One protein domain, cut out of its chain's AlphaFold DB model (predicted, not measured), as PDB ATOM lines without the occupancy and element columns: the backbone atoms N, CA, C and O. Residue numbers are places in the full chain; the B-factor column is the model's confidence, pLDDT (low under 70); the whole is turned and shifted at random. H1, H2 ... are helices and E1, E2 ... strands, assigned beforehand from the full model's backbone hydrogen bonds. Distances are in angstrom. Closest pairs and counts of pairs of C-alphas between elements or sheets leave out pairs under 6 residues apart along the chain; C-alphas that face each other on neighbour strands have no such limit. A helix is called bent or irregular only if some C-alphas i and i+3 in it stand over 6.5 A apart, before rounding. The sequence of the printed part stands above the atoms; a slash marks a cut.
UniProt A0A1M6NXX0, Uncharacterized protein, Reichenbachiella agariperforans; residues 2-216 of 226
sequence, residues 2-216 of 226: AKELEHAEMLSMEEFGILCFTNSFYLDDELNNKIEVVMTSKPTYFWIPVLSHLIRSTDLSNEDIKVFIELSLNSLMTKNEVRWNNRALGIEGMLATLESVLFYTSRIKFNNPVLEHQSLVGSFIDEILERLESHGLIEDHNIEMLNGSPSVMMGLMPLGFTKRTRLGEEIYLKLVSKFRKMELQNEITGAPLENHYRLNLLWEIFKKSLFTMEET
ATOM      1  N   ALA A   2     112.587 175.761 177.033       34.72
ATOM      2  CA  ALA A   2     111.483 176.573 176.467       34.72
ATOM      3  C   ALA A   2     111.960 177.653 175.464       34.72
ATOM      4  O   ALA A   2     111.381 177.792 174.394       34.72
ATOM      5  N   LYS A   3     113.085 178.332 175.744       41.66
ATOM      6  CA  LYS A   3     113.712 179.301 174.815       41.66
ATOM      7  C   LYS A   3     114.271 178.667 173.528       41.66
ATOM      8  O   LYS A   3     114.233 179.276 172.469       41.66
ATOM      9  N   GLU A   4     114.736 177.418 173.600       40.81
ATOM     10  CA  GLU A   4     115.204 176.632 172.436       40.81
ATOM     11  C   GLU A   4     114.043 176.143 171.546       40.81
ATOM     12  O   GLU A   4     114.243 175.704 170.410       40.81
ATOM     13  N   LEU A   5     112.812 176.142 172.072       41.03
ATOM     14  CA  LEU A   5     111.595 175.837 171.318       41.03
ATOM     15  C   LEU A   5     111.146 177.018 170.462       41.03
ATOM     16  O   LEU A   5     110.808 176.784 169.307       41.03
ATOM     17  N   GLU A   6     111.267 178.247 170.961       50.78
ATOM     18  CA  GLU A   6     110.969 179.451 170.177       50.78
ATOM     19  C   GLU A   6     111.956 179.648 169.017       50.78
ATOM     20  O   GLU A   6     111.526 179.856 167.890       50.78
ATOM     21  N   HIS A   7     113.270 179.513 169.234       50.31
ATOM     22  CA  HIS A   7     114.255 179.829 168.182       50.31
ATOM     23  C   HIS A   7     114.174 178.916 166.947       50.31
ATOM     24  O   HIS A   7     114.373 179.383 165.829       50.31
ATOM     25  N   ALA A   8     113.831 177.635 167.116       49.38
ATOM     26  CA  ALA A   8     113.668 176.713 165.988       49.38
ATOM     27  C   ALA A   8     112.426 177.027 165.130       49.38
ATOM     28  O   ALA A   8     112.415 176.718 163.942       49.38
ATOM     29  N   GLU A   9     111.388 177.632 165.714       57.88
ATOM     30  CA  GLU A   9     110.187 178.073 164.988       57.88
ATOM     31  C   GLU A   9     110.335 179.490 164.406       57.88
ATOM     32  O   GLU A   9     109.486 179.916 163.627       57.88
ATOM     33  N   MET A  10     111.425 180.195 164.734       68.38
ATOM     34  CA  MET A  10     111.720 181.551 164.260       68.38
ATOM     35  C   MET A  10     112.629 181.606 163.031       68.38
ATOM     36  O   MET A  10     112.698 182.663 162.407       68.38
ATOM     37  N   LEU A  11     113.322 180.518 162.669       87.81
ATOM     38  CA  LEU A  11     114.193 180.546 161.495       87.81
ATOM     39  C   LEU A  11     113.366 180.753 160.229       87.81
ATOM     40  O   LEU A  11     112.468 179.967 159.912       87.81
ATOM     41  N   SER A  12     113.721 181.774 159.457       90.62
ATOM     42  CA  SER A  12     113.274 181.890 158.075       90.62
ATOM     43  C   SER A  12     113.729 180.676 157.256       90.62
ATOM     44  O   SER A  12     114.640 179.931 157.626       90.62
ATOM     45  N   MET A  13     113.073 180.453 156.120       90.12
ATOM     46  CA  MET A  13     113.423 179.351 155.222       90.12
ATOM     47  C   MET A  13     114.871 179.478 154.731       90.12
ATOM     48  O   MET A  13     115.571 178.480 154.611       90.12
ATOM     49  N   GLU A  14     115.335 180.700 154.491       90.19
ATOM     50  CA  GLU A  14     116.687 180.992 154.029       90.19
ATOM     51  C   GLU A  14     117.739 180.789 155.123       90.19
ATOM     52  O   GLU A  14     118.789 180.214 154.851       90.19
ATOM     53  N   GLU A  15     117.441 181.165 156.369       91.56
ATOM     54  CA  GLU A  15     118.293 180.865 157.529       91.56
ATOM     55  C   GLU A  15     118.423 179.360 157.761       91.56
ATOM     56  O   GLU A  15     119.526 178.845 157.955       91.56
ATOM     57  N   PHE A  16     117.308 178.632 157.674       92.12
ATOM     58  CA  PHE A  16     117.339 177.176 157.710       92.12
ATOM     59  C   PHE A  16     118.117 176.596 156.517       92.12
ATOM     60  O   PHE A  16     118.886 175.651 156.682       92.12
ATOM     61  N   GLY A  17     117.986 177.196 155.332       90.19
ATOM     62  CA  GLY A  17     118.764 176.847 154.148       90.19
ATOM     63  C   GLY A  17     120.266 176.966 154.368       90.19
ATOM     64  O   GLY A  17     120.997 176.034 154.043       90.19
ATOM     65  N   ILE A  18     120.736 178.056 154.976       88.31
ATOM     66  CA  ILE A  18     122.155 178.198 155.326       88.31
ATOM     67  C   ILE A  18     122.563 177.098 156.303       88.31
ATOM     68  O   ILE A  18     123.573 176.436 156.070       88.31
ATOM     69  N   LEU A  19     121.762 176.827 157.343       88.81
ATOM     70  CA  LEU A  19     122.061 175.738 158.276       88.81
ATOM     71  C   LEU A  19     122.189 174.385 157.572       88.81
ATOM     72  O   LEU A  19     123.124 173.657 157.890       88.81
ATOM     73  N   CYS A  20     121.345 174.062 156.589       87.06
ATOM     74  CA  CYS A  20     121.491 172.836 155.798       87.06
ATOM     75  C   CYS A  20     122.850 172.750 155.089       87.06
ATOM     76  O   CYS A  20     123.498 171.710 155.144       87.06
ATOM     77  N   PHE A  21     123.290 173.846 154.467       82.75
ATOM     78  CA  PHE A  21     124.529 173.906 153.685       82.75
ATOM     79  C   PHE A  21     125.798 174.089 154.542       82.75
ATOM     80  O   PHE A  21     126.905 174.075 154.012       82.75
ATOM     81  N   THR A  22     125.672 174.294 155.852       81.88
ATOM     82  CA  THR A  22     126.818 174.391 156.775       81.88
ATOM     83  C   THR A  22     127.294 173.013 157.238       81.88
ATOM     84  O   THR A  22     126.573 172.016 157.152       81.88
ATOM     85  N   ASN A  23     128.522 172.947 157.750       78.56
ATOM     86  CA  ASN A  23     129.076 171.707 158.278       78.56
ATOM     87  C   ASN A  23     128.487 171.336 159.641       78.56
ATOM     88  O   ASN A  23     128.153 172.207 160.443       78.56
ATOM     89  N   SER A  24     128.432 170.033 159.917       79.75
ATOM     90  CA  SER A  24     128.042 169.490 161.220       79.75
ATOM     91  C   SER A  24     128.935 169.995 162.348       79.75
ATOM     92  O   SER A  24     130.144 170.167 162.176       79.75
ATOM     93  N   PHE A  25     128.367 170.162 163.544       80.62
ATOM     94  CA  PHE A  25     129.181 170.374 164.744       80.62
ATOM     95  C   PHE A  25     130.184 169.219 164.967       80.62
ATOM     96  O   PHE A  25     131.293 169.438 165.459       80.62
ATOM     97  N   TYR A  26     129.830 168.006 164.534       76.12
ATOM     98  CA  TYR A  26     130.636 166.786 164.666       76.12
ATOM     99  C   TYR A  26     131.626 166.557 163.505       76.12
ATOM    100  O   TYR A  26     132.223 165.488 163.419       76.12
ATOM    101  N   LEU A  27     131.842 167.558 162.638       63.72
ATOM    102  CA  LEU A  27     132.697 167.461 161.441       63.72
ATOM    103  C   LEU A  27     134.110 166.914 161.719       63.72
ATOM    104  O   LEU A  27     134.687 166.235 160.871       63.72
ATOM    105  N   ASP A  28     134.671 167.193 162.898       56.09
ATOM    106  CA  ASP A  28     136.024 166.756 163.263       56.09
ATOM    107  C   ASP A  28     136.142 165.221 163.388       56.09
ATOM    108  O   ASP A  28     137.217 164.673 163.143       56.09
ATOM    109  N   ASP A  29     135.032 164.517 163.653       51.16
ATOM    110  CA  ASP A  29     134.945 163.048 163.627       51.16
ATOM    111  C   ASP A  29     134.655 162.500 162.206       51.16
ATOM    112  O   ASP A  29     134.928 161.333 161.906       51.16
ATOM    113  N   GLU A  30     134.144 163.345 161.300       45.19
ATOM    114  CA  GLU A  30     133.684 162.999 159.943       45.19
ATOM    115  C   GLU A  30     134.687 163.355 158.826       45.19
ATOM    116  O   GLU A  30     134.446 163.032 157.664       45.19
ATOM    117  N   LEU A  31     135.866 163.906 159.149       47.91
ATOM    118  CA  LEU A  31     136.949 164.270 158.205       47.91
ATOM    119  C   LEU A  31     137.492 163.113 157.328       47.91
ATOM    120  O   LEU A  31     138.312 163.335 156.432       47.91
ATOM    121  N   ASN A  32     137.010 161.883 157.524       45.12
ATOM    122  CA  ASN A  32     137.193 160.774 156.584       45.12
ATOM    123  C   ASN A  32     136.327 160.907 155.307       45.12
ATOM    124  O   ASN A  32     136.683 160.337 154.273       45.12
ATOM    125  N   ASN A  33     135.244 161.694 155.336       46.66
ATOM    126  CA  ASN A  33     134.384 162.023 154.197       46.66
ATOM    127  C   ASN A  33     134.727 163.416 153.649       46.66
ATOM    128  O   ASN A  33     134.169 164.435 154.044       46.66
ATOM    129  N   LYS A  34     135.634 163.460 152.665       48.66
ATOM    130  CA  LYS A  34     136.105 164.698 152.008       48.66
ATOM    131  C   LYS A  34     135.000 165.575 151.406       48.66
ATOM    132  O   LYS A  34     135.259 166.737 151.137       48.66
ATOM    133  N   ILE A  35     133.805 165.029 151.206       45.66
ATOM    134  CA  ILE A  35     132.701 165.636 150.455       45.66
ATOM    135  C   ILE A  35     131.927 166.658 151.300       45.66
ATOM    136  O   ILE A  35     131.426 167.641 150.767       45.66
ATOM    137  N   GLU A  36     131.876 166.496 152.627       41.53
ATOM    138  CA  GLU A  36     131.176 167.460 153.498       41.53
ATOM    139  C   GLU A  36     131.970 168.760 153.661       41.53
ATOM    140  O   GLU A  36     131.411 169.850 153.584       41.53
ATOM    141  N   VAL A  37     133.300 168.662 153.690       45.59
ATOM    142  CA  VAL A  37     134.209 169.821 153.661       45.59
ATOM    143  C   VAL A  37     134.044 170.646 152.367       45.59
ATOM    144  O   VAL A  37     134.373 171.828 152.341       45.59
ATOM    145  N   VAL A  38     133.488 170.052 151.304       46.97
ATOM    146  CA  VAL A  38     133.327 170.605 149.946       46.97
ATOM    147  C   VAL A  38     131.957 171.300 149.764       46.97
ATOM    148  O   VAL A  38     131.424 171.343 148.663       46.97
ATOM    149  N   MET A  39     131.320 171.856 150.802       51.16
ATOM    150  CA  MET A  39     130.002 172.511 150.611       51.16
ATOM    151  C   MET A  39     129.768 173.819 151.367       51.16
ATOM    152  O   MET A  39     128.660 174.344 151.362       51.16
ATOM    153  N   THR A  40     130.803 174.393 151.971       51.81
ATOM    154  CA  THR A  40     130.643 175.529 152.895       51.81
ATOM    155  C   THR A  40     131.265 176.828 152.420       51.81
ATOM    156  O   THR A  40     131.442 177.751 153.212       51.81
ATOM    157  N   SER A  41     131.645 176.917 151.149       57.53
ATOM    158  CA  SER A  41     132.114 178.198 150.640       57.53
ATOM    159  C   SER A  41     130.916 179.154 150.532       57.53
ATOM    160  O   SER A  41     129.820 178.748 150.146       57.53
ATOM    161  N   LYS A  42     131.107 180.445 150.826       60.03
ATOM    162  CA  LYS A  42     130.045 181.456 150.653       60.03
ATOM    163  C   LYS A  42     129.365 181.396 149.269       60.03
ATOM    164  O   LYS A  42     128.153 181.586 149.203       60.03
ATOM    165  N   PRO A  43     130.074 181.059 148.170       59.75
ATOM    166  CA  PRO A  43     129.425 180.832 146.884       59.75
ATOM    167  C   PRO A  43     128.448 179.641 146.808       59.75
ATOM    168  O   PRO A  43     127.531 179.679 145.993       59.75
ATOM    169  N   THR A  44     128.558 178.598 147.638       69.88
ATOM    170  CA  THR A  44     127.557 177.509 147.660       69.88
ATOM    171  C   THR A  44     126.194 178.018 148.129       69.88
ATOM    172  O   THR A  44     125.156 177.571 147.643       69.88
ATOM    173  N   TYR A  45     126.183 179.013 149.019       77.56
ATOM    174  CA  TYR A  45     124.953 179.605 149.541       77.56
ATOM    175  C   TYR A  45     124.134 180.350 148.487       77.56
ATOM    176  O   TYR A  45     122.950 180.586 148.709       77.56
ATOM    177  N   PHE A  46     124.689 180.630 147.300       75.25
ATOM    178  CA  PHE A  46     123.923 181.171 146.174       75.25
ATOM    179  C   PHE A  46     122.756 180.274 145.739       75.25
ATOM    180  O   PHE A  46     121.785 180.767 145.164       75.25
ATOM    181  N   TRP A  47     122.798 178.978 146.053       79.12
ATOM    182  CA  TRP A  47     121.681 178.068 145.809       79.12
ATOM    183  C   TRP A  47     120.461 178.350 146.682       79.12
ATOM    184  O   TRP A  47     119.341 178.054 146.277       79.12
ATOM    185  N   ILE A  48     120.639 178.961 147.851       84.75
ATOM    186  CA  ILE A  48     119.551 179.196 148.801       84.75
ATOM    187  C   ILE A  48     118.502 180.157 148.237       84.75
ATOM    188  O   ILE A  48     117.345 179.746 148.176       84.75
ATOM    189  N   PRO A  49     118.827 181.372 147.754       79.75
ATOM    190  CA  PRO A  49     117.825 182.253 147.153       79.75
ATOM    191  C   PRO A  49     117.202 181.655 145.883       79.75
ATOM    192  O   PRO A  49     116.026 181.896 145.610       79.75
ATOM    193  N   VAL A  50     117.950 180.829 145.136       80.31
ATOM    194  CA  VAL A  50     117.440 180.120 143.951       80.31
ATOM    195  C   VAL A  50     116.350 179.124 144.348       80.31
ATOM    196  O   VAL A  50     115.216 179.222 143.880       80.31
ATOM    197  N   LEU A  51     116.671 178.189 145.244       85.44
ATOM    198  CA  LEU A  51     115.740 177.164 145.718       85.44
ATOM    199  C   LEU A  51     114.552 177.793 146.445       85.44
ATOM    200  O   LEU A  51     113.411 177.392 146.231       85.44
ATOM    201  N   SER A  52     114.809 178.831 147.238       86.19
ATOM    202  CA  SER A  52     113.782 179.568 147.970       86.19
ATOM    203  C   SER A  52     112.732 180.174 147.045       86.19
ATOM    204  O   SER A  52     111.533 180.083 147.311       86.19
ATOM    205  N   HIS A  53     113.175 180.760 145.933       82.31
ATOM    206  CA  HIS A  53     112.280 181.301 144.920       82.31
ATOM    207  C   HIS A  53     111.480 180.205 144.217       82.31
ATOM    208  O   HIS A  53     110.266 180.334 144.093       82.31
ATOM    209  N   LEU A  54     112.121 179.104 143.816       82.00
ATOM    210  CA  LEU A  54     111.423 177.991 143.166       82.00
ATOM    211  C   LEU A  54     110.335 177.400 144.072       82.00
ATOM    212  O   LEU A  54     109.222 177.163 143.615       82.00
ATOM    213  N   ILE A  55     110.614 177.237 145.365       86.31
ATOM    214  CA  ILE A  55     109.639 176.719 146.333       86.31
ATOM    215  C   ILE A  55     108.437 177.662 146.485       86.31
ATOM    216  O   ILE A  55     107.303 177.187 146.524       86.31
ATOM    217  N   ARG A  56     108.675 178.978 146.594       84.12
ATOM    218  CA  ARG A  56     107.631 179.970 146.919       84.12
ATOM    219  C   ARG A  56     106.843 180.473 145.717       84.12
ATOM    220  O   ARG A  56     105.685 180.843 145.867       84.12
ATOM    221  N   SER A  57     107.493 180.593 144.566       73.69
ATOM    222  CA  SER A  57     106.979 181.356 143.424       73.69
ATOM    223  C   SER A  57     106.563 180.476 142.250       73.69
ATOM    224  O   SER A  57     106.102 181.006 141.242       73.69
ATOM    225  N   THR A  58     106.720 179.155 142.358       71.31
ATOM    226  CA  THR A  58     106.369 178.223 141.285       71.31
ATOM    227  C   THR A  58     105.593 177.021 141.820       71.31
ATOM    228  O   THR A  58     105.909 176.502 142.889       71.31
ATOM    229  N   ASP A  59     104.633 176.530 141.035       77.81
ATOM    230  CA  ASP A  59     103.904 175.281 141.309       77.81
ATOM    231  C   ASP A  59     104.716 174.033 140.901       77.81
ATOM    232  O   ASP A  59     104.158 172.980 140.589       77.81
ATOM    233  N   LEU A  60     106.048 174.144 140.851       80.31
ATOM    234  CA  LEU A  60     106.906 173.033 140.461       80.31
ATOM    235  C   LEU A  60     106.849 171.910 141.491       80.31
ATOM    236  O   LEU A  60     106.980 172.128 142.704       80.31
ATOM    237  N   SER A  61     106.719 170.684 140.984       83.31
ATOM    238  CA  SER A  61     106.831 169.493 141.811       83.31
ATOM    239  C   SER A  61     108.267 169.335 142.320       83.31
ATOM    240  O   SER A  61     109.227 169.816 141.712       83.31
ATOM    241  N   ASN A  62     108.445 168.615 143.430       80.25
ATOM    242  CA  ASN A  62     109.787 168.322 143.942       80.25
ATOM    243  C   ASN A  62     110.646 167.553 142.916       80.25
ATOM    244  O   ASN A  62     111.865 167.714 142.910       80.25
ATOM    245  N   GLU A  63     110.027 166.759 142.033       83.31
ATOM    246  CA  GLU A  63     110.742 166.030 140.980       83.31
ATOM    247  C   GLU A  63     111.239 166.974 139.873       83.31
ATOM    248  O   GLU A  63     112.374 166.845 139.422       83.31
ATOM    249  N   ASP A  64     110.456 167.987 139.492       82.56
ATOM    250  CA  ASP A  64     110.896 168.978 138.499       82.56
ATOM    251  C   ASP A  64     112.072 169.811 139.024       82.56
ATOM    252  O   ASP A  64     113.043 170.071 138.305       82.56
ATOM    253  N   ILE A  65     112.017 170.197 140.305       81.69
ATOM    254  CA  ILE A  65     113.107 170.935 140.954       81.69
ATOM    255  C   ILE A  65     114.351 170.042 141.091       81.69
ATOM    256  O   ILE A  65     115.469 170.512 140.880       81.69
ATOM    257  N   LYS A  66     114.184 168.743 141.365       83.75
ATOM    258  CA  LYS A  66     115.285 167.769 141.355       83.75
ATOM    259  C   LYS A  66     115.974 167.692 139.996       83.75
ATOM    260  O   LYS A  66     117.194 167.834 139.932       83.75
ATOM    261  N   VAL A  67     115.209 167.522 138.917       85.06
ATOM    262  CA  VAL A  67     115.750 167.485 137.548       85.06
ATOM    263  C   VAL A  67     116.498 168.783 137.234       85.06
ATOM    264  O   VAL A  67     117.588 168.755 136.658       85.06
ATOM    265  N   PHE A  68     115.953 169.926 137.657       85.00
ATOM    266  CA  PHE A  68     116.625 171.217 137.546       85.00
ATOM    267  C   PHE A  68     117.974 171.246 138.287       85.00
ATOM    268  O   PHE A  68     118.968 171.670 137.693       85.00
ATOM    269  N   ILE A  69     118.033 170.782 139.541       83.75
ATOM    270  CA  ILE A  69     119.267 170.730 140.345       83.75
ATOM    271  C   ILE A  69     120.322 169.858 139.656       83.75
ATOM    272  O   ILE A  69     121.445 170.312 139.432       83.75
ATOM    273  N   GLU A  70     119.961 168.634 139.266       81.69
ATOM    274  CA  GLU A  70     120.881 167.671 138.649       81.69
ATOM    275  C   GLU A  70     121.464 168.199 137.328       81.69
ATOM    276  O   GLU A  70     122.681 168.177 137.114       81.69
ATOM    277  N   LEU A  71     120.612 168.736 136.447       80.69
ATOM    278  CA  LEU A  71     121.044 169.297 135.164       80.69
ATOM    279  C   LEU A  71     121.881 170.563 135.329       80.69
ATOM    280  O   LEU A  71     122.816 170.792 134.551       80.69
ATOM    281  N   SER A  72     121.556 171.379 136.329       79.19
ATOM    282  CA  SER A  72     122.290 172.599 136.630       79.19
ATOM    283  C   SER A  72     123.683 172.282 137.151       79.19
ATOM    284  O   SER A  72     124.657 172.781 136.593       79.19
ATOM    285  N   LEU A  73     123.807 171.390 138.138       76.44
ATOM    286  CA  LEU A  73     125.101 170.947 138.656       76.44
ATOM    287  C   LEU A  73     125.981 170.365 137.540       76.44
ATOM    288  O   LEU A  73     127.135 170.774 137.379       76.44
ATOM    289  N   ASN A  74     125.420 169.493 136.695       74.75
ATOM    290  CA  ASN A  74     126.133 168.934 135.546       74.75
ATOM    291  C   ASN A  74     126.572 170.008 134.533       74.75
ATOM    292  O   ASN A  74     127.706 169.993 134.046       74.75
ATOM    293  N   SER A  75     125.701 170.971 134.220       72.56
ATOM    294  CA  SER A  75     126.010 172.048 133.268       72.56
ATOM    295  C   SER A  75     127.079 173.001 133.799       72.56
ATOM    296  O   SER A  75     127.979 173.383 133.052       72.56
ATOM    297  N   LEU A  76     127.022 173.352 135.086       71.25
ATOM    298  CA  LEU A  76     128.012 174.211 135.735       71.25
ATOM    299  C   LEU A  76     129.404 173.562 135.743       71.25
ATOM    300  O   LEU A  76     130.391 174.244 135.458       71.25
ATOM    301  N   MET A  77     129.472 172.247 135.971       65.44
ATOM    302  CA  MET A  77     130.725 171.487 135.930       65.44
ATOM    303  C   MET A  77     131.302 171.346 134.515       65.44
ATOM    304  O   MET A  77     132.511 171.450 134.334       65.44
ATOM    305  N   THR A  78     130.466 171.100 133.503       65.00
ATOM    306  CA  THR A  78     130.944 170.719 132.158       65.00
ATOM    307  C   THR A  78     131.083 171.879 131.173       65.00
ATOM    308  O   THR A  78     131.891 171.789 130.251       65.00
ATOM    309  N   LYS A  79     130.309 172.963 131.323       62.19
ATOM    310  CA  LYS A  79     130.221 174.040 130.314       62.19
ATOM    311  C   LYS A  79     130.842 175.370 130.736       62.19
ATOM    312  O   LYS A  79     131.089 176.205 129.870       62.19
ATOM    313  N   ASN A  80     131.111 175.576 132.027       57.81
ATOM    314  CA  ASN A  80     131.611 176.856 132.546       57.81
ATOM    315  C   ASN A  80     133.064 176.827 133.040       57.81
ATOM    316  O   ASN A  80     133.525 177.844 133.551       57.81
ATOM    317  N   GLU A  81     133.811 175.736 132.815       52.19
ATOM    318  CA  GLU A  81     135.208 175.571 133.268       52.19
ATOM    319  C   GLU A  81     136.097 176.797 132.973       52.19
ATOM    320  O   GLU A  81     136.875 177.234 133.817       52.19
ATOM    321  N   VAL A  82     135.906 177.427 131.808       48.00
ATOM    322  CA  VAL A  82     136.670 178.603 131.357       48.00
ATOM    323  C   VAL A  82     136.217 179.916 132.019       48.00
ATOM    324  O   VAL A  82     137.033 180.816 132.210       48.00
ATOM    325  N   ARG A  83     134.932 180.046 132.385       51.50
ATOM    326  CA  ARG A  83     134.358 181.266 132.992       51.50
ATOM    327  C   ARG A  83     134.643 181.367 134.487       51.50
ATOM    328  O   ARG A  83     134.722 182.474 135.009       51.50
ATOM    329  N   TRP A  84     134.862 180.232 135.147       50.88
ATOM    330  CA  TRP A  84     135.184 180.162 136.572       50.88
ATOM    331  C   TRP A  84     136.484 180.883 136.946       50.88
ATOM    332  O   TRP A  84     136.570 181.445 138.034       50.88
ATOM    333  N   ASN A  85     137.453 180.968 136.025       49.06
ATOM    334  CA  ASN A  85     138.732 181.654 136.247       49.06
ATOM    335  C   ASN A  85     138.607 183.172 136.491       49.06
ATOM    336  O   ASN A  85     139.588 183.815 136.861       49.06
ATOM    337  N   ASN A  86     137.419 183.753 136.302       56.03
ATOM    338  CA  ASN A  86     137.118 185.140 136.629       56.03
ATOM    339  C   ASN A  86     135.870 185.199 137.523       56.03
ATOM    340  O   ASN A  86     134.774 184.850 137.095       56.03
ATOM    341  N   ARG A  87     136.032 185.681 138.762       52.66
ATOM    342  CA  ARG A  87     134.995 185.662 139.810       52.66
ATOM    343  C   ARG A  87     133.685 186.349 139.401       52.66
ATOM    344  O   ARG A  87     132.621 185.826 139.715       52.66
ATOM    345  N   ALA A  88     133.748 187.480 138.694       55.41
ATOM    346  CA  ALA A  88     132.551 188.194 138.240       55.41
ATOM    347  C   ALA A  88     131.834 187.430 137.109       55.41
ATOM    348  O   ALA A  88     130.632 187.176 137.180       55.41
ATOM    349  N   LEU A  89     132.598 186.951 136.119       56.16
ATOM    350  CA  LEU A  89     132.066 186.145 135.011       56.16
ATOM    351  C   LEU A  89     131.554 184.768 135.466       56.16
ATOM    352  O   LEU A  89     130.684 184.189 134.815       56.16
ATOM    353  N   GLY A  90     132.077 184.247 136.578       60.94
ATOM    354  CA  GLY A  90     131.644 182.994 137.191       60.94
ATOM    355  C   GLY A  90     130.219 183.077 137.734       60.94
ATOM    356  O   GLY A  90     129.400 182.221 137.410       60.94
ATOM    357  N   ILE A  91     129.887 184.131 138.488       61.62
ATOM    358  CA  ILE A  91     128.530 184.314 139.032       61.62
ATOM    359  C   ILE A  91     127.539 184.628 137.900       61.62
ATOM    360  O   ILE A  91     126.446 184.063 137.878       61.62
ATOM    361  N   GLU A  92     127.915 185.461 136.916       66.19
ATOM    362  CA  GLU A  92     127.033 185.774 135.769       66.19
ATOM    363  C   GLU A  92     126.774 184.524 134.932       66.19
ATOM    364  O   GLU A  92     125.634 184.205 134.591       66.19
ATOM    365  N   GLY A  93     127.836 183.767 134.650       66.88
ATOM    366  CA  GLY A  93     127.753 182.496 133.945       66.88
ATOM    367  C   GLY A  93     126.919 181.464 134.697       66.88
ATOM    368  O   GLY A  93     126.152 180.739 134.061       66.88
ATOM    369  N   MET A  94     127.025 181.418 136.026       70.19
ATOM    370  CA  MET A  94     126.218 180.544 136.870       70.19
ATOM    371  C   MET A  94     124.736 180.885 136.748       70.19
ATOM    372  O   MET A  94     123.962 180.020 136.351       70.19
ATOM    373  N   LEU A  95     124.347 182.136 137.008       72.00
ATOM    374  CA  LEU A  95     122.946 182.567 136.956       72.00
ATOM    375  C   LEU A  95     122.333 182.357 135.567       72.00
ATOM    376  O   LEU A  95     121.259 181.773 135.467       72.00
ATOM    377  N   ALA A  96     123.049 182.714 134.497       72.56
ATOM    378  CA  ALA A  96     122.587 182.477 133.129       72.56
ATOM    379  C   ALA A  96     122.418 180.978 132.815       72.56
ATOM    380  O   ALA A  96     121.516 180.578 132.076       72.56
ATOM    381  N   THR A  97     123.277 180.125 133.384       76.00
ATOM    382  CA  THR A  97     123.152 178.668 133.241       76.00
ATOM    383  C   THR A  97     121.934 178.154 133.997       76.00
ATOM    384  O   THR A  97     121.167 177.381 133.429       76.00
ATOM    385  N   LEU A  98     121.723 178.606 135.235       77.44
ATOM    386  CA  LEU A  98     120.548 178.247 136.029       77.44
ATOM    387  C   LEU A  98     119.262 178.691 135.326       77.44
ATOM    388  O   LEU A  98     118.357 177.883 135.148       77.44
ATOM    389  N   GLU A  99     119.193 179.927 134.837       77.19
ATOM    390  CA  GLU A  99     118.032 180.418 134.093       77.19
ATOM    391  C   GLU A  99     117.777 179.584 132.828       77.19
ATOM    392  O   GLU A  99     116.650 179.149 132.581       77.19
ATOM    393  N   SER A 100     118.826 179.285 132.053       79.31
ATOM    394  CA  SER A 100     118.691 178.461 130.850       79.31
ATOM    395  C   SER A 100     118.221 177.041 131.162       79.31
ATOM    396  O   SER A 100     117.442 176.485 130.385       79.31
ATOM    397  N   VAL A 101     118.711 176.429 132.244       81.06
ATOM    398  CA  VAL A 101     118.309 175.072 132.636       81.06
ATOM    399  C   VAL A 101     116.874 175.084 133.149       81.06
ATOM    400  O   VAL A 101     116.091 174.249 132.707       81.06
ATOM    401  N   LEU A 102     116.497 176.053 133.988       79.06
ATOM    402  CA  LEU A 102     115.124 176.186 134.474       79.06
ATOM    403  C   LEU A 102     114.145 176.355 133.313       79.06
ATOM    404  O   LEU A 102     113.135 175.655 133.240       79.06
ATOM    405  N   PHE A 103     114.460 177.241 132.370       79.56
ATOM    406  CA  PHE A 103     113.617 177.445 131.202       79.56
ATOM    407  C   PHE A 103     113.541 176.188 130.325       79.56
ATOM    408  O   PHE A 103     112.491 175.893 129.754       79.56
ATOM    409  N   TYR A 104     114.629 175.423 130.221       80.44
ATOM    410  CA  TYR A 104     114.642 174.167 129.477       80.44
ATOM    411  C   TYR A 104     113.760 173.092 130.127       80.44
ATOM    412  O   TYR A 104     113.012 172.425 129.414       80.44
ATOM    413  N   THR A 105     113.819 172.942 131.453       76.44
ATOM    414  CA  THR A 105     113.092 171.892 132.184       76.44
ATOM    415  C   THR A 105     111.625 172.231 132.415       76.44
ATOM    416  O   THR A 105     110.776 171.356 132.298       76.44
ATOM    417  N   SER A 106     111.318 173.494 132.708       75.56
ATOM    418  CA  SER A 106     109.999 173.902 133.212       75.56
ATOM    419  C   SER A 106     109.286 174.958 132.373       75.56
ATOM    420  O   SER A 106     108.116 175.240 132.612       75.56
ATOM    421  N   ARG A 107     109.972 175.575 131.397       78.06
ATOM    422  CA  ARG A 107     109.499 176.766 130.657       78.06
ATOM    423  C   ARG A 107     109.241 178.000 131.532       78.06
ATOM    424  O   ARG A 107     108.705 178.988 131.032       78.06
ATOM    425  N   ILE A 108     109.671 177.982 132.792       74.25
ATOM    426  CA  ILE A 108     109.594 179.119 133.711       74.25
ATOM    427  C   ILE A 108     110.817 180.016 133.511       74.25
ATOM    428  O   ILE A 108     111.935 179.535 133.322       74.25
ATOM    429  N   LYS A 109     110.599 181.334 133.539       72.12
ATOM    430  CA  LYS A 109     111.678 182.325 133.597       72.12
ATOM    431  C   LYS A 109     111.993 182.669 135.043       72.12
ATOM    432  O   LYS A 109     111.084 182.773 135.865       72.12
ATOM    433  N   PHE A 110     113.273 182.871 135.329       68.31
ATOM    434  CA  PHE A 110     113.737 183.217 136.664       68.31
ATOM    435  C   PHE A 110     113.456 184.700 136.962       68.31
ATOM    436  O   PHE A 110     114.339 185.540 136.867       68.31
ATOM    437  N   ASN A 111     112.213 185.037 137.308       67.94
ATOM    438  CA  ASN A 111     111.831 186.402 137.685       67.94
ATOM    439  C   ASN A 111     112.096 186.633 139.182       67.94
ATOM    440  O   ASN A 111     111.159 186.746 139.976       67.94
ATOM    441  N   ASN A 112     113.371 186.664 139.584       64.44
ATOM    442  CA  ASN A 112     113.754 186.981 140.959       64.44
ATOM    443  C   ASN A 112     114.602 188.264 141.006       64.44
ATOM    444  O   ASN A 112     115.768 188.216 140.608       64.44
ATOM    445  N   PRO A 113     114.082 189.368 141.574       59.59
ATOM    446  CA  PRO A 113     114.801 190.641 141.642       59.59
ATOM    447  C   PRO A 113     116.096 190.565 142.468       59.59
ATOM    448  O   PRO A 113     117.018 191.342 142.237       59.59
ATOM    449  N   VAL A 114     116.210 189.607 143.399       56.66
ATOM    450  CA  VAL A 114     117.459 189.358 144.138       56.66
ATOM    451  C   VAL A 114     118.528 188.796 143.204       56.66
ATOM    452  O   VAL A 114     119.682 189.187 143.311       56.66
ATOM    453  N   LEU A 115     118.159 187.927 142.255       61.19
ATOM    454  CA  LEU A 115     119.103 187.336 141.299       61.19
ATOM    455  C   LEU A 115     119.366 188.216 140.068       61.19
ATOM    456  O   LEU A 115     120.383 188.027 139.407       61.19
ATOM    457  N   GLU A 116     118.497 189.190 139.778       59.34
ATOM    458  CA  GLU A 116     118.709 190.187 138.713       59.34
ATOM    459  C   GLU A 116     119.920 191.094 138.992       59.34
ATOM    460  O   GLU A 116     120.534 191.629 138.066       59.34
ATOM    461  N   HIS A 117     120.315 191.231 140.261       60.91
ATOM    462  CA  HIS A 117     121.460 192.035 140.671       60.91
ATOM    463  C   HIS A 117     122.419 191.224 141.540       60.91
ATOM    464  O   HIS A 117     122.204 191.028 142.732       60.91
ATOM    465  N   GLN A 118     123.542 190.808 140.960       60.06
ATOM    466  CA  GLN A 118     124.553 189.986 141.641       60.06
ATOM    467  C   GLN A 118     125.054 190.570 142.963       60.06
ATOM    468  O   GLN A 118     125.331 189.832 143.907       60.06
ATOM    469  N   SER A 119     125.162 191.898 143.024       60.91
ATOM    470  CA  SER A 119     125.549 192.626 144.228       60.91
ATOM    471  C   SER A 119     124.558 192.418 145.374       60.91
ATOM    472  O   SER A 119     124.989 192.344 146.520       60.91
ATOM    473  N   LEU A 120     123.263 192.270 145.071       64.31
ATOM    474  CA  LEU A 120     122.215 192.043 146.067       64.31
ATOM    475  C   LEU A 120     122.236 190.616 146.612       64.31
ATOM    476  O   LEU A 120     121.903 190.406 147.776       64.31
ATOM    477  N   VAL A 121     122.655 189.634 145.806       68.75
ATOM    478  CA  VAL A 121     122.738 188.244 146.268       68.75
ATOM    479  C   VAL A 121     123.840 188.078 147.313       68.75
ATOM    480  O   VAL A 121     123.623 187.419 148.324       68.75
ATOM    481  N   GLY A 122     125.004 188.697 147.093       70.19
ATOM    482  CA  GLY A 122     126.102 188.681 148.064       70.19
ATOM    483  C   GLY A 122     125.684 189.294 149.400       70.19
ATOM    484  O   GLY A 122     125.759 188.623 150.425       70.19
ATOM    485  N   SER A 123     125.137 190.517 149.373       74.50
ATOM    486  CA  SER A 123     124.675 191.197 150.589       74.50
ATOM    487  C   SER A 123     123.559 190.441 151.311       74.50
ATOM    488  O   SER A 123     123.525 190.431 152.534       74.50
ATOM    489  N   PHE A 124     122.660 189.787 150.568       80.31
ATOM    490  CA  PHE A 124     121.583 188.988 151.149       80.31
ATOM    491  C   PHE A 124     122.111 187.780 151.934       80.31
ATOM    492  O   PHE A 124     121.645 187.504 153.037       80.31
ATOM    493  N   ILE A 125     123.092 187.062 151.376       81.94
ATOM    494  CA  ILE A 125     123.729 185.931 152.059       81.94
ATOM    495  C   ILE A 125     124.523 186.407 153.277       81.94
ATOM    496  O   ILE A 125     124.408 185.792 154.335       81.94
ATOM    497  N   ASP A 126     125.282 187.497 153.148       82.44
ATOM    498  CA  ASP A 126     126.069 188.050 154.254       82.44
ATOM    499  C   ASP A 126     125.166 188.470 155.427       82.44
ATOM    500  O   ASP A 126     125.442 188.110 156.568       82.44
ATOM    501  N   GLU A 127     124.023 189.109 155.157       86.06
ATOM    502  CA  GLU A 127     123.050 189.487 156.191       86.06
ATOM    503  C   GLU A 127     122.484 188.263 156.936       86.06
ATOM    504  O   GLU A 127     122.319 188.287 158.158       86.06
ATOM    505  N   ILE A 128     122.196 187.165 156.226       88.62
ATOM    506  CA  ILE A 128     121.733 185.922 156.863       88.62
ATOM    507  C   ILE A 128     122.842 185.305 157.722       88.62
ATOM    508  O   ILE A 128     122.566 184.847 158.832       88.62
ATOM    509  N   LEU A 129     124.080 185.281 157.222       87.25
ATOM    510  CA  LEU A 129     125.223 184.747 157.961       87.25
ATOM    511  C   LEU A 129     125.462 185.537 159.252       87.25
ATOM    512  O   LEU A 129     125.559 184.925 160.311       87.25
ATOM    513  N   GLU A 130     125.446 186.871 159.192       87.75
ATOM    514  CA  GLU A 130     125.577 187.735 160.372       87.75
ATOM    515  C   GLU A 130     124.471 187.469 161.402       87.75
ATOM    516  O   GLU A 130     124.745 187.348 162.599       87.75
ATOM    517  N   ARG A 131     123.214 187.308 160.962       89.44
ATOM    518  CA  ARG A 131     122.113 186.949 161.871       89.44
ATOM    519  C   ARG A 131     122.341 185.592 162.531       89.44
ATOM    520  O   ARG A 131     122.211 185.484 163.749       89.44
ATOM    521  N   LEU A 132     122.683 184.563 161.762       90.06
ATOM    522  CA  LEU A 132     122.923 183.221 162.296       90.06
ATOM    523  C   LEU A 132     124.119 183.179 163.256       90.06
ATOM    524  O   LEU A 132     124.046 182.508 164.287       90.06
ATOM    525  N   GLU A 133     125.189 183.911 162.953       89.50
ATOM    526  CA  GLU A 133     126.365 184.040 163.813       89.50
ATOM    527  C   GLU A 133     126.030 184.804 165.104       89.50
ATOM    528  O   GLU A 133     126.361 184.344 166.194       89.50
ATOM    529  N   SER A 134     125.280 185.911 165.018       87.88
ATOM    530  CA  SER A 134     124.845 186.679 166.198       87.88
ATOM    531  C   SER A 134     123.928 185.886 167.139       87.88
ATOM    532  O   SER A 134     123.954 186.088 168.355       87.88
ATOM    533  N   HIS A 135     123.159 184.935 166.598       89.06
ATOM    534  CA  HIS A 135     122.376 183.972 167.374       89.06
ATOM    535  C   HIS A 135     123.207 182.782 167.883       89.06
ATOM    536  O   HIS A 135     122.674 181.904 168.562       89.06
ATOM    537  N   GLY A 136     124.502 182.732 167.562       88.88
ATOM    538  CA  GLY A 136     125.410 181.661 167.948       88.88
ATOM    539  C   GLY A 136     125.044 180.319 167.324       88.88
ATOM    540  O   GLY A 136     125.218 179.291 167.975       88.88
ATOM    541  N   LEU A 137     124.483 180.305 166.110       90.06
ATOM    542  CA  LEU A 137     124.070 179.083 165.404       90.06
ATOM    543  C   LEU A 137     125.150 178.552 164.461       90.06
ATOM    544  O   LEU A 137     125.199 177.353 164.185       90.06
ATOM    545  N   ILE A 138     126.024 179.432 163.988       89.06
ATOM    546  CA  ILE A 138     127.140 179.097 163.107       89.06
ATOM    547  C   ILE A 138     128.418 179.804 163.553       89.06
ATOM    548  O   ILE A 138     128.360 180.808 164.257       89.06
ATOM    549  N   GLU A 139     129.549 179.283 163.094       84.75
ATOM    550  CA  GLU A 139     130.880 179.876 163.207       84.75
ATOM    551  C   GLU A 139     131.564 179.827 161.831       84.75
ATOM    552  O   GLU A 139     131.694 178.749 161.234       84.75
ATOM    553  N   ASP A 140     132.006 180.980 161.320       73.00
ATOM    554  CA  ASP A 140     132.751 181.087 160.057       73.00
ATOM    555  C   ASP A 140     134.251 180.856 160.309       73.00
ATOM    556  O   ASP A 140     134.935 181.670 160.936       73.00
ATOM    557  N   HIS A 141     134.778 179.724 159.839       62.56
ATOM    558  CA  HIS A 141     136.200 179.412 159.924       62.56
ATOM    559  C   HIS A 141     136.873 179.716 158.583       62.56
ATOM    560  O   HIS A 141     136.773 178.951 157.622       62.56
ATOM    561  N   ASN A 142     137.621 180.816 158.510       54.41
ATOM    562  CA  ASN A 142     138.425 181.124 157.329       54.41
ATOM    563  C   ASN A 142     139.618 180.155 157.218       54.41
ATOM    564  O   ASN A 142     140.447 180.073 158.123       54.41
ATOM    565  N   ILE A 143     139.735 179.453 156.085       48.66
ATOM    566  CA  ILE A 143     140.943 178.712 155.701       48.66
ATOM    567  C   ILE A 143     141.497 179.379 154.444       48.66
ATOM    568  O   ILE A 143     140.905 179.266 153.374       48.66
ATOM    569  N   GLU A 144     142.670 180.005 154.526       36.72
ATOM    570  CA  GLU A 144     143.398 180.411 153.320       36.72
ATOM    571  C   GLU A 144     143.791 179.166 152.502       36.72
ATOM    572  O   GLU A 144     144.673 178.400 152.889       36.72
ATOM    573  N   MET A 145     143.141 178.948 151.357       42.41
ATOM    574  CA  MET A 145     143.525 177.916 150.387       42.41
ATOM    575  C   MET A 145     143.863 178.541 149.030       42.41
ATOM    576  O   MET A 145     143.196 179.452 148.543       42.41
ATOM    577  N   LEU A 146     144.935 178.018 148.428       37.66
ATOM    578  CA  LEU A 146     145.517 178.426 147.149       37.66
ATOM    579  C   LEU A 146     144.495 178.367 146.001       37.66
ATOM    580  O   LEU A 146     143.966 177.306 145.664       37.66
ATOM    581  N   ASN A 147     144.274 179.520 145.370       35.59
ATOM    582  CA  ASN A 147     143.466 179.693 144.163       35.59
ATOM    583  C   ASN A 147     143.885 178.718 143.041       35.59
ATOM    584  O   ASN A 147     145.074 178.594 142.750       35.59
ATOM    585  N   GLY A 148     142.916 178.090 142.356       37.94
ATOM    586  CA  GLY A 148     143.173 177.422 141.066       37.94
ATOM    587  C   GLY A 148     142.371 176.155 140.737       37.94
ATOM    588  O   GLY A 148     142.529 175.626 139.640       37.94
ATOM    589  N   SER A 149     141.524 175.644 141.637       45.34
ATOM    590  CA  SER A 149     140.671 174.479 141.344       45.34
ATOM    591  C   SER A 149     139.286 174.912 140.825       45.34
ATOM    592  O   SER A 149     138.642 175.737 141.478       45.34
ATOM    593  N   PRO A 150     138.771 174.337 139.717       42.84
ATOM    594  CA  PRO A 150     137.407 174.582 139.232       42.84
ATOM    595  C   PRO A 150     136.333 174.332 140.299       42.84
ATOM    596  O   PRO A 150     135.347 175.057 140.377       42.84
ATOM    597  N   SER A 151     136.569 173.363 141.188       46.66
ATOM    598  CA  SER A 151     135.706 173.073 142.334       46.66
ATOM    599  C   SER A 151     135.676 174.235 143.329       46.66
ATOM    600  O   SER A 151     134.612 174.555 143.837       46.66
ATOM    601  N   VAL A 152     136.804 174.912 143.585       47.19
ATOM    602  CA  VAL A 152     136.875 176.090 144.481       47.19
ATOM    603  C   VAL A 152     136.106 177.270 143.882       47.19
ATOM    604  O   VAL A 152     135.395 177.984 144.580       47.19
ATOM    605  N   MET A 153     136.198 177.454 142.565       42.75
ATOM    606  CA  MET A 153     135.555 178.569 141.864       42.75
ATOM    607  C   MET A 153     134.045 178.381 141.655       42.75
ATOM    608  O   MET A 153     133.318 179.367 141.581       42.75
ATOM    609  N   MET A 154     133.565 177.133 141.637       48.53
ATOM    610  CA  MET A 154     132.138 176.787 141.734       48.53
ATOM    611  C   MET A 154     131.579 176.884 143.158       48.53
ATOM    612  O   MET A 154     130.408 176.592 143.388       48.53
ATOM    613  N   GLY A 155     132.428 177.227 144.126       50.81
ATOM    614  CA  GLY A 155     132.080 177.182 145.532       50.81
ATOM    615  C   GLY A 155     131.909 175.776 146.096       50.81
ATOM    616  O   GLY A 155     131.358 175.606 147.174       50.81
ATOM    617  N   LEU A 156     132.337 174.746 145.384       49.56
ATOM    618  CA  LEU A 156     132.312 173.391 145.907       49.56
ATOM    619  C   LEU A 156     133.515 173.202 146.838       49.56
ATOM    620  O   LEU A 156     133.363 172.809 147.965       49.56
ATOM    621  N   MET A 157     134.735 173.603 146.511       44.56
ATOM    622  CA  MET A 157     135.824 173.509 147.502       44.56
ATOM    623  C   MET A 157     135.957 174.779 148.365       44.56
ATOM    624  O   MET A 157     135.843 175.884 147.832       44.56
ATOM    625  N   PRO A 158     136.222 174.658 149.681       44.88
ATOM    626  CA  PRO A 158     136.210 175.795 150.594       44.88
ATOM    627  C   PRO A 158     137.433 176.711 150.419       44.88
ATOM    628  O   PRO A 158     138.572 176.249 150.362       44.88
ATOM    629  N   LEU A 159     137.177 178.025 150.416       47.75
ATOM    630  CA  LEU A 159     138.131 179.099 150.772       47.75
ATOM    631  C   LEU A 159     138.026 179.462 152.277       47.75
ATOM    632  O   LEU A 159     138.497 180.502 152.720       47.75
ATOM    633  N   GLY A 160     137.295 178.638 153.025       54.25
ATOM    634  CA  GLY A 160     136.740 178.858 154.357       54.25
ATOM    635  C   GLY A 160     135.547 177.918 154.530       54.25
ATOM    636  O   GLY A 160     134.932 177.516 153.536       54.25
ATOM    637  N   PHE A 161     135.264 177.497 155.758       65.25
ATOM    638  CA  PHE A 161     134.133 176.632 156.056       65.25
ATOM    639  C   PHE A 161     133.315 177.163 157.225       65.25
ATOM    640  O   PHE A 161     133.816 177.377 158.323       65.25
ATOM    641  N   THR A 162     132.020 177.326 156.997       77.06
ATOM    642  CA  THR A 162     131.065 177.626 158.057       77.06
ATOM    643  C   THR A 162     130.637 176.330 158.740       77.06
ATOM    644  O   THR A 162     130.156 175.397 158.085       77.06
ATOM    645  N   LYS A 163     130.784 176.266 160.059       81.75
ATOM    646  CA  LYS A 163     130.394 175.120 160.888       81.75
ATOM    647  C   LYS A 163     129.193 175.500 161.745       81.75
ATOM    648  O   LYS A 163     129.113 176.630 162.220       81.75
ATOM    649  N   ARG A 164     128.255 174.577 161.964       86.94
ATOM    650  CA  ARG A 164     127.215 174.760 162.982       86.94
ATOM    651  C   ARG A 164     127.853 174.723 164.361       86.94
ATOM    652  O   ARG A 164     128.671 173.850 164.657       86.94
ATOM    653  N   THR A 165     127.438 175.638 165.228       89.88
ATOM    654  CA  THR A 165     127.721 175.503 166.658       89.88
ATOM    655  C   THR A 165     126.934 174.319 167.215       89.88
ATOM    656  O   THR A 165     126.022 173.789 166.573       89.88
ATOM    657  N   ARG A 166     127.209 173.937 168.463       89.75
ATOM    658  CA  ARG A 166     126.386 172.945 169.165       89.75
ATOM    659  C   ARG A 166     124.900 173.326 169.173       89.75
ATOM    660  O   ARG A 166     124.053 172.471 168.939       89.75
ATOM    661  N   LEU A 167     124.588 174.602 169.415       90.38
ATOM    662  CA  LEU A 167     123.210 175.092 169.417       90.38
ATOM    663  C   LEU A 167     122.589 175.022 168.014       90.38
ATOM    664  O   LEU A 167     121.452 174.573 167.868       90.38
ATOM    665  N   GLY A 168     123.338 175.423 166.982       90.62
ATOM    666  CA  GLY A 168     122.902 175.309 165.591       90.62
ATOM    667  C   GLY A 168     122.613 173.867 165.180       90.62
ATOM    668  O   GLY A 168     121.600 173.606 164.536       90.62
ATOM    669  N   GLU A 169     123.453 172.922 165.604       91.00
ATOM    670  CA  GLU A 169     123.266 171.489 165.361       91.00
ATOM    671  C   GLU A 169     122.013 170.951 166.066       91.00
ATOM    672  O   GLU A 169     121.198 170.265 165.452       91.00
ATOM    673  N   GLU A 170     121.808 171.301 167.339       91.00
ATOM    674  CA  GLU A 170     120.618 170.901 168.097       91.00
ATOM    675  C   GLU A 170     119.323 171.417 167.438       91.00
ATOM    676  O   GLU A 170     118.347 170.669 167.312       91.00
ATOM    677  N   ILE A 171     119.315 172.668 166.959       90.94
ATOM    678  CA  ILE A 171     118.178 173.250 166.227       90.94
ATOM    679  C   ILE A 171     117.974 172.561 164.874       90.94
ATOM    680  O   ILE A 171     116.844 172.190 164.543       90.94
ATOM    681  N   TYR A 172     119.050 172.351 164.113       91.31
ATOM    682  CA  TYR A 172     119.013 171.668 162.823       91.31
ATOM    683  C   TYR A 172     118.408 170.262 162.954       91.31
ATOM    684  O   TYR A 172     117.395 169.956 162.319       91.31
ATOM    685  N   LEU A 173     118.949 169.432 163.850       91.06
ATOM    686  CA  LEU A 173     118.479 168.060 164.071       91.06
ATOM    687  C   LEU A 173     117.026 168.014 164.545       91.06
ATOM    688  O   LEU A 173     116.266 167.116 164.171       91.06
ATOM    689  N   LYS A 174     116.611 168.991 165.351       90.75
ATOM    690  CA  LYS A 174     115.227 169.107 165.808       90.75
ATOM    691  C   LYS A 174     114.266 169.402 164.658       90.75
ATOM    692  O   LYS A 174     113.210 168.770 164.598       90.75
ATOM    693  N   LEU A 175     114.620 170.314 163.750       91.00
ATOM    694  CA  LEU A 175     113.823 170.601 162.553       91.00
ATOM    695  C   LEU A 175     113.746 169.380 161.634       91.00
ATOM    696  O   LEU A 175     112.646 168.954 161.290       91.00
ATOM    697  N   VAL A 176     114.878 168.735 161.348       90.81
ATOM    698  CA  VAL A 176     114.927 167.500 160.545       90.81
ATOM    699  C   VAL A 176     114.082 166.384 161.174       90.81
ATOM    700  O   VAL A 176     113.324 165.696 160.488       90.81
ATOM    701  N   SER A 177     114.135 166.222 162.498       90.25
ATOM    702  CA  SER A 177     113.292 165.259 163.217       90.25
ATOM    703  C   SER A 177     111.802 165.604 163.115       90.25
ATOM    704  O   SER A 177     110.977 164.708 162.925       90.25
ATOM    705  N   LYS A 178     111.442 166.892 163.210       90.31
ATOM    706  CA  LYS A 178     110.060 167.377 163.054       90.31
ATOM    707  C   LYS A 178     109.540 167.088 161.646       90.31
ATOM    708  O   LYS A 178     108.456 166.531 161.517       90.31
ATOM    709  N   PHE A 179     110.340 167.354 160.618       91.75
ATOM    710  CA  PHE A 179     110.029 167.038 159.222       91.75
ATOM    711  C   PHE A 179     109.752 165.558 159.002       91.75
ATOM    712  O   PHE A 179     108.726 165.207 158.425       91.75
ATOM    713  N   ARG A 180     110.595 164.683 159.554       89.12
ATOM    714  CA  ARG A 180     110.379 163.236 159.477       89.12
ATOM    715  C   ARG A 180     109.074 162.797 160.150       89.12
ATOM    716  O   ARG A 180     108.411 161.887 159.668       89.12
ATOM    717  N   LYS A 181     108.695 163.423 161.268       89.38
ATOM    718  CA  LYS A 181     107.412 163.139 161.937       89.38
ATOM    719  C   LYS A 181     106.226 163.597 161.092       89.38
ATOM    720  O   LYS A 181     105.315 162.804 160.886       89.38
ATOM    721  N   MET A 182     106.284 164.819 160.562       87.88
ATOM    722  CA  MET A 182     105.252 165.366 159.674       87.88
ATOM    723  C   MET A 182     105.050 164.487 158.435       87.88
ATOM    724  O   MET A 182     103.914 164.238 158.042       87.88
ATOM    725  N   GLU A 183     106.138 163.972 157.856       87.50
ATOM    726  CA  GLU A 183     106.096 163.030 156.733       87.50
ATOM    727  C   GLU A 183     105.391 161.721 157.107       87.50
ATOM    728  O   GLU A 183     104.458 161.310 156.424       87.50
ATOM    729  N   LEU A 184     105.758 161.104 158.235       89.44
ATOM    730  CA  LEU A 184     105.125 159.864 158.707       89.44
ATOM    731  C   LEU A 184     103.633 160.036 159.031       89.44
ATOM    732  O   LEU A 184     102.870 159.075 158.945       89.44
ATOM    733  N   GLN A 185     103.225 161.243 159.422       89.75
ATOM    734  CA  GLN A 185     101.845 161.579 159.773       89.75
ATOM    735  C   GLN A 185     101.027 162.104 158.579       89.75
ATOM    736  O   GLN A 185      99.817 162.261 158.708       89.75
ATOM    737  N   ASN A 186     101.646 162.314 157.407       84.44
ATOM    738  CA  ASN A 186     101.047 162.967 156.233       84.44
ATOM    739  C   ASN A 186     100.506 164.387 156.520       84.44
ATOM    740  O   ASN A 186      99.505 164.808 155.947       84.44
ATOM    741  N   GLU A 187     101.187 165.141 157.386       87.50
ATOM    742  CA  GLU A 187     100.785 166.484 157.849       87.50
ATOM    743  C   GLU A 187     101.590 167.615 157.179       87.50
ATOM    744  O   GLU A 187     101.725 168.705 157.725       87.50
ATOM    745  N   ILE A 188     102.196 167.363 156.016       82.69
ATOM    746  CA  ILE A 188     103.108 168.326 155.375       82.69
ATOM    747  C   ILE A 188     102.346 169.469 154.694       82.69
ATOM    748  O   ILE A 188     102.714 170.631 154.850       82.69
ATOM    749  N   THR A 189     101.305 169.148 153.926       79.12
ATOM    750  CA  THR A 189     100.601 170.125 153.085       79.12
ATOM    751  C   THR A 189      99.791 171.105 153.933       79.12
ATOM    752  O   THR A 189      98.945 170.699 154.726       79.12
ATOM    753  N   GLY A 190     100.031 172.403 153.747       74.94
ATOM    754  CA  GLY A 190      99.397 173.486 154.498       74.94
ATOM    755  C   GLY A 190      99.999 173.736 155.884       74.94
ATOM    756  O   GLY A 190      99.491 174.582 156.622       74.94
ATOM    757  N   ALA A 191     101.067 173.025 156.263       79.38
ATOM    758  CA  ALA A 191     101.721 173.228 157.548       79.38
ATOM    759  C   ALA A 191     102.597 174.495 157.551       79.38
ATOM    760  O   ALA A 191     103.212 174.825 156.536       79.38
ATOM    761  N   PRO A 192     102.780 175.158 158.712       81.94
ATOM    762  CA  PRO A 192     103.626 176.354 158.817       81.94
ATOM    763  C   PRO A 192     105.071 176.164 158.325       81.94
ATOM    764  O   PRO A 192     105.713 177.124 157.912       81.94
ATOM    765  N   LEU A 193     105.579 174.928 158.366       87.69
ATOM    766  CA  LEU A 193     106.945 174.574 157.975       87.69
ATOM    767  C   LEU A 193     107.027 173.788 156.655       87.69
ATOM    768  O   LEU A 193     108.065 173.195 156.366       87.69
ATOM    769  N   GLU A 194     105.963 173.765 155.846       88.12
ATOM    770  CA  GLU A 194     105.950 173.057 154.556       88.12
ATOM    771  C   GLU A 194     107.112 173.489 153.648       88.12
ATOM    772  O   GLU A 194     107.802 172.661 153.052       88.12
ATOM    773  N   ASN A 195     107.384 174.790 153.589       89.06
ATOM    774  CA  ASN A 195     108.454 175.332 152.757       89.06
ATOM    775  C   ASN A 195     109.853 174.938 153.263       89.06
ATOM    776  O   ASN A 195     110.717 174.593 152.458       89.06
ATOM    777  N   HIS A 196     110.072 174.908 154.583       91.81
ATOM    778  CA  HIS A 196     111.319 174.404 155.173       91.81
ATOM    779  C   HIS A 196     111.498 172.907 154.920       91.81
ATOM    780  O   HIS A 196     112.600 172.470 154.593       91.81
ATOM    781  N   TYR A 197     110.413 172.132 155.008       90.69
ATOM    782  CA  TYR A 197     110.411 170.714 154.658       90.69
ATOM    783  C   TYR A 197     110.824 170.499 153.195       90.69
ATOM    784  O   TYR A 197     111.732 169.713 152.916       90.69
ATOM    785  N   ARG A 198     110.206 171.233 152.258       88.94
ATOM    786  CA  ARG A 198     110.546 171.163 150.827       88.94
ATOM    787  C   ARG A 198     112.006 171.536 150.585       88.94
ATOM    788  O   ARG A 198     112.694 170.827 149.856       88.94
ATOM    789  N   LEU A 199     112.506 172.585 151.239       90.75
ATOM    790  CA  LEU A 199     113.913 172.976 151.146       90.75
ATOM    791  C   LEU A 199     114.850 171.872 151.658       90.75
ATOM    792  O   LEU A 199     115.834 171.564 150.990       90.75
ATOM    793  N   ASN A 200     114.533 171.245 152.796       91.12
ATOM    794  CA  ASN A 200     115.315 170.134 153.344       91.12
ATOM    795  C   ASN A 200     115.392 168.955 152.361       91.12
ATOM    796  O   ASN A 200     116.460 168.391 152.140       91.12
ATOM    797  N   LEU A 201     114.269 168.604 151.730       88.50
ATOM    798  CA  LEU A 201     114.219 167.530 150.739       88.50
ATOM    799  C   LEU A 201     115.089 167.840 149.509       88.50
ATOM    800  O   LEU A 201     115.809 166.970 149.018       88.50
ATOM    801  N   LEU A 202     115.062 169.085 149.032       87.56
ATOM    802  CA  LEU A 202     115.884 169.530 147.904       87.56
ATOM    803  C   LEU A 202     117.370 169.602 148.252       87.56
ATOM    804  O   LEU A 202     118.207 169.269 147.415       87.56
ATOM    805  N   TRP A 203     117.703 169.982 149.483       86.56
ATOM    806  CA  TRP A 203     119.066 169.911 149.997       86.56
ATOM    807  C   TRP A 203     119.602 168.474 149.993       86.56
ATOM    808  O   TRP A 203     120.692 168.227 149.483       86.56
ATOM    809  N   GLU A 204     118.827 167.503 150.480       85.12
ATOM    810  CA  GLU A 204     119.229 166.090 150.467       85.12
ATOM    811  C   GLU A 204     119.479 165.567 149.045       85.12
ATOM    812  O   GLU A 204     120.392 164.772 148.805       85.12
ATOM    813  N   ILE A 205     118.687 166.034 148.080       83.25
ATOM    814  CA  ILE A 205     118.884 165.739 146.657       83.25
ATOM    815  C   ILE A 205     120.179 166.376 146.159       83.25
ATOM    816  O   ILE A 205     121.017 165.677 145.598       83.25
ATOM    817  N   PHE A 206     120.374 167.669 146.421       81.31
ATOM    818  CA  PHE A 206     121.580 168.406 146.055       81.31
ATOM    819  C   PHE A 206     122.848 167.714 146.577       81.31
ATOM    820  O   PHE A 206     123.770 167.439 145.805       81.31
ATOM    821  N   LYS A 207     122.849 167.340 147.865       77.88
ATOM    822  CA  LYS A 207     123.920 166.584 148.523       77.88
ATOM    823  C   LYS A 207     124.197 165.274 147.773       77.88
ATOM    824  O   LYS A 207     125.332 165.035 147.364       77.88
ATOM    825  N   LYS A 208     123.175 164.449 147.505       77.62
ATOM    826  CA  LYS A 208     123.320 163.174 146.763       77.62
ATOM    827  C   LYS A 208     123.837 163.347 145.333       77.62
ATOM    828  O   LYS A 208     124.666 162.549 144.881       77.62
ATOM    829  N   SER A 209     123.365 164.365 144.616       74.38
ATOM    830  CA  SER A 209     123.818 164.655 143.254       74.38
ATOM    831  C   SER A 209     125.305 165.004 143.244       74.38
ATOM    832  O   SER A 209     126.045 164.482 142.413       74.38
ATOM    833  N   LEU A 210     125.772 165.799 144.210       70.75
ATOM    834  CA  LEU A 210     127.191 166.121 144.352       70.75
ATOM    835  C   LEU A 210     128.054 164.889 144.651       70.75
ATOM    836  O   LEU A 210     129.056 164.693 143.963       70.75
ATOM    837  N   PHE A 211     127.639 164.022 145.584       69.00
ATOM    838  CA  PHE A 211     128.321 162.743 145.850       69.00
ATOM    839  C   PHE A 211     128.506 161.920 144.568       69.00
ATOM    840  O   PHE A 211     129.617 161.515 144.222       69.00
ATOM    841  N   THR A 212     127.421 161.749 143.811       68.25
ATOM    842  CA  THR A 212     127.429 161.011 142.540       68.25
ATOM    843  C   THR A 212     128.391 161.638 141.522       68.25
ATOM    844  O   THR A 212     129.097 160.940 140.785       68.25
ATOM    845  N   MET A 213     128.452 162.971 141.467       65.00
ATOM    846  CA  MET A 213     129.352 163.688 140.565       65.00
ATOM    847  C   MET A 213     130.819 163.551 140.971       65.00
ATOM    848  O   MET A 213     131.663 163.355 140.094       65.00
ATOM    849  N   GLU A 214     131.143 163.602 142.262       61.53
ATOM    850  CA  GLU A 214     132.512 163.399 142.742       61.53
ATOM    851  C   GLU A 214     132.997 161.968 142.474       61.53
ATOM    852  O   GLU A 214     134.109 161.771 141.984       61.53
ATOM    853  N   GLU A 215     132.149 160.960 142.669       63.84
ATOM    854  CA  GLU A 215     132.470 159.580 142.282       63.84
ATOM    855  C   GLU A 215     132.699 159.425 140.767       63.84
ATOM    856  O   GLU A 215     133.487 158.587 140.304       63.84
ATOM    857  N   THR A 216     132.008 160.231 139.960       61.47
ATOM    858  CA  THR A 216     132.063 160.147 138.497       61.47
ATOM    859  C   THR A 216     133.261 160.897 137.912       61.47
ATOM    860  O   THR A 216     133.956 160.350 137.050       61.47
TER     861      THR A 216
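AT A GLANCE: This is residues 2 to 216 of the 226 residues of an uncharacterized protein of Reichenbachiella agariperforans (UniProt A0A1M6NXX0). A body of crossed helices is built round two in its middle, H2 and H4, with the long H11 covering one side of them and H8 crossing over the other side. The helical hairpin H5 and H6 makes one end, where H5 packs on H11; H10, with H1 crossing it, makes the opposite end, while a small ribbon of two strands, E1 and E2, lies beside the ends of H2, H8 and H10, and residues 28 to 33 stick out. The printed part has 215 residues with eleven named helices and two named strands, in the order H1 to H8, E1, H9, E2, H10, H11; the sheet E1 - E2 is antiparallel and the class is mostly helix. The whole is compact, with a radius of gyration of the C-alphas of 16.9 A, and the C-alphas span 51 by 41 by 34 A.

IN THESE COORDINATES: H1 is residues 2 to 10, beginning at C-alpha 2 at (111.483, 176.573, 176.467). H2 is residues 13 to 21 and H3 residues 27 to 30. H4, residues 42 to 57, is 24.2 A long; it is neither bent nor irregular, but only just: C-alphas 46 and 49 are 6.3 A apart. H5, residues 62 to 79, measures 25.2 A and H6, residues 87 to 106, 28.4 A. H7 is residues 113 to 116. H8, residues 118 to 134, is 24.8 A long and begins at C-alpha 118 at (124.553, 189.986, 141.641). E1, residues 138 to 141, H9, residues 150 to 153, and E2, residues 161 to 164, follow. H10, residues 166 to 185, is 28.6 A long. H11, residues 194 to 216, measures 33.3 A and ends at C-alpha 216 at (132.063, 160.147, 138.497).

HOW THE PARTS SIT: H2 and H4 are the hubs, touching four helices each. They touch each other at a steep tilt of 41 degrees, opposite ways, with the C-alphas of Gly 17 and Ile 48 closest at 5.9 A. H11, with residues 195 to 203 alone, touches H2 at a shallow tilt of 27 degrees, the same way, closest at the C-alphas of Met 13 and His 196, 5.4 A. H8, with residues 121 to 125 alone, touches H4 about perpendicular at 80 degrees, the C-alphas of Tyr 45 and Ile 125 being closest at 6.9 A. H5 touches H11, the C-alphas of Glu 70 and Ser 209 closest at 6.2 A. H5 and H6 form a hairpin at a steep tilt of 42 degrees, closest at the C-alphas of Ser 72 and Leu 98, 5.9 A. H10, with residues 168 to 172 alone, touches H2, the C-alphas of Leu 19 and Tyr 172 closest at 6.8 A. H1 touches H10, closest at the C-alphas of Ala 8 and Ile 171, 5.7 A. H7 only just touches H4, with 3 pairs of C-alphas within 8 A; H3 and H9 touch no helix. In E1 and E2, N 139 and O 163 are 2.8 A apart and N 141 and O 161 3.0 A, within hydrogen-bond range. Every O i to N i+4 pair is within range in H2, H5, H6, H8, H10 and H11, but 3 of 5 in H1 and 7 of 12 in H4; H3, H7 and H9 are too short for such a pair.

THE WHOLE: The C-alphas of Ala 2 and Val 82 are the two farthest apart, at 51.7 A. The printed part has no cut, and the one long link is H3 to H4, with 11 residues. The mean pLDDT of the printed part is 72.1; 83 residues are under 70, among them residues 2 to 10, 27 to 44 and 141 to 161.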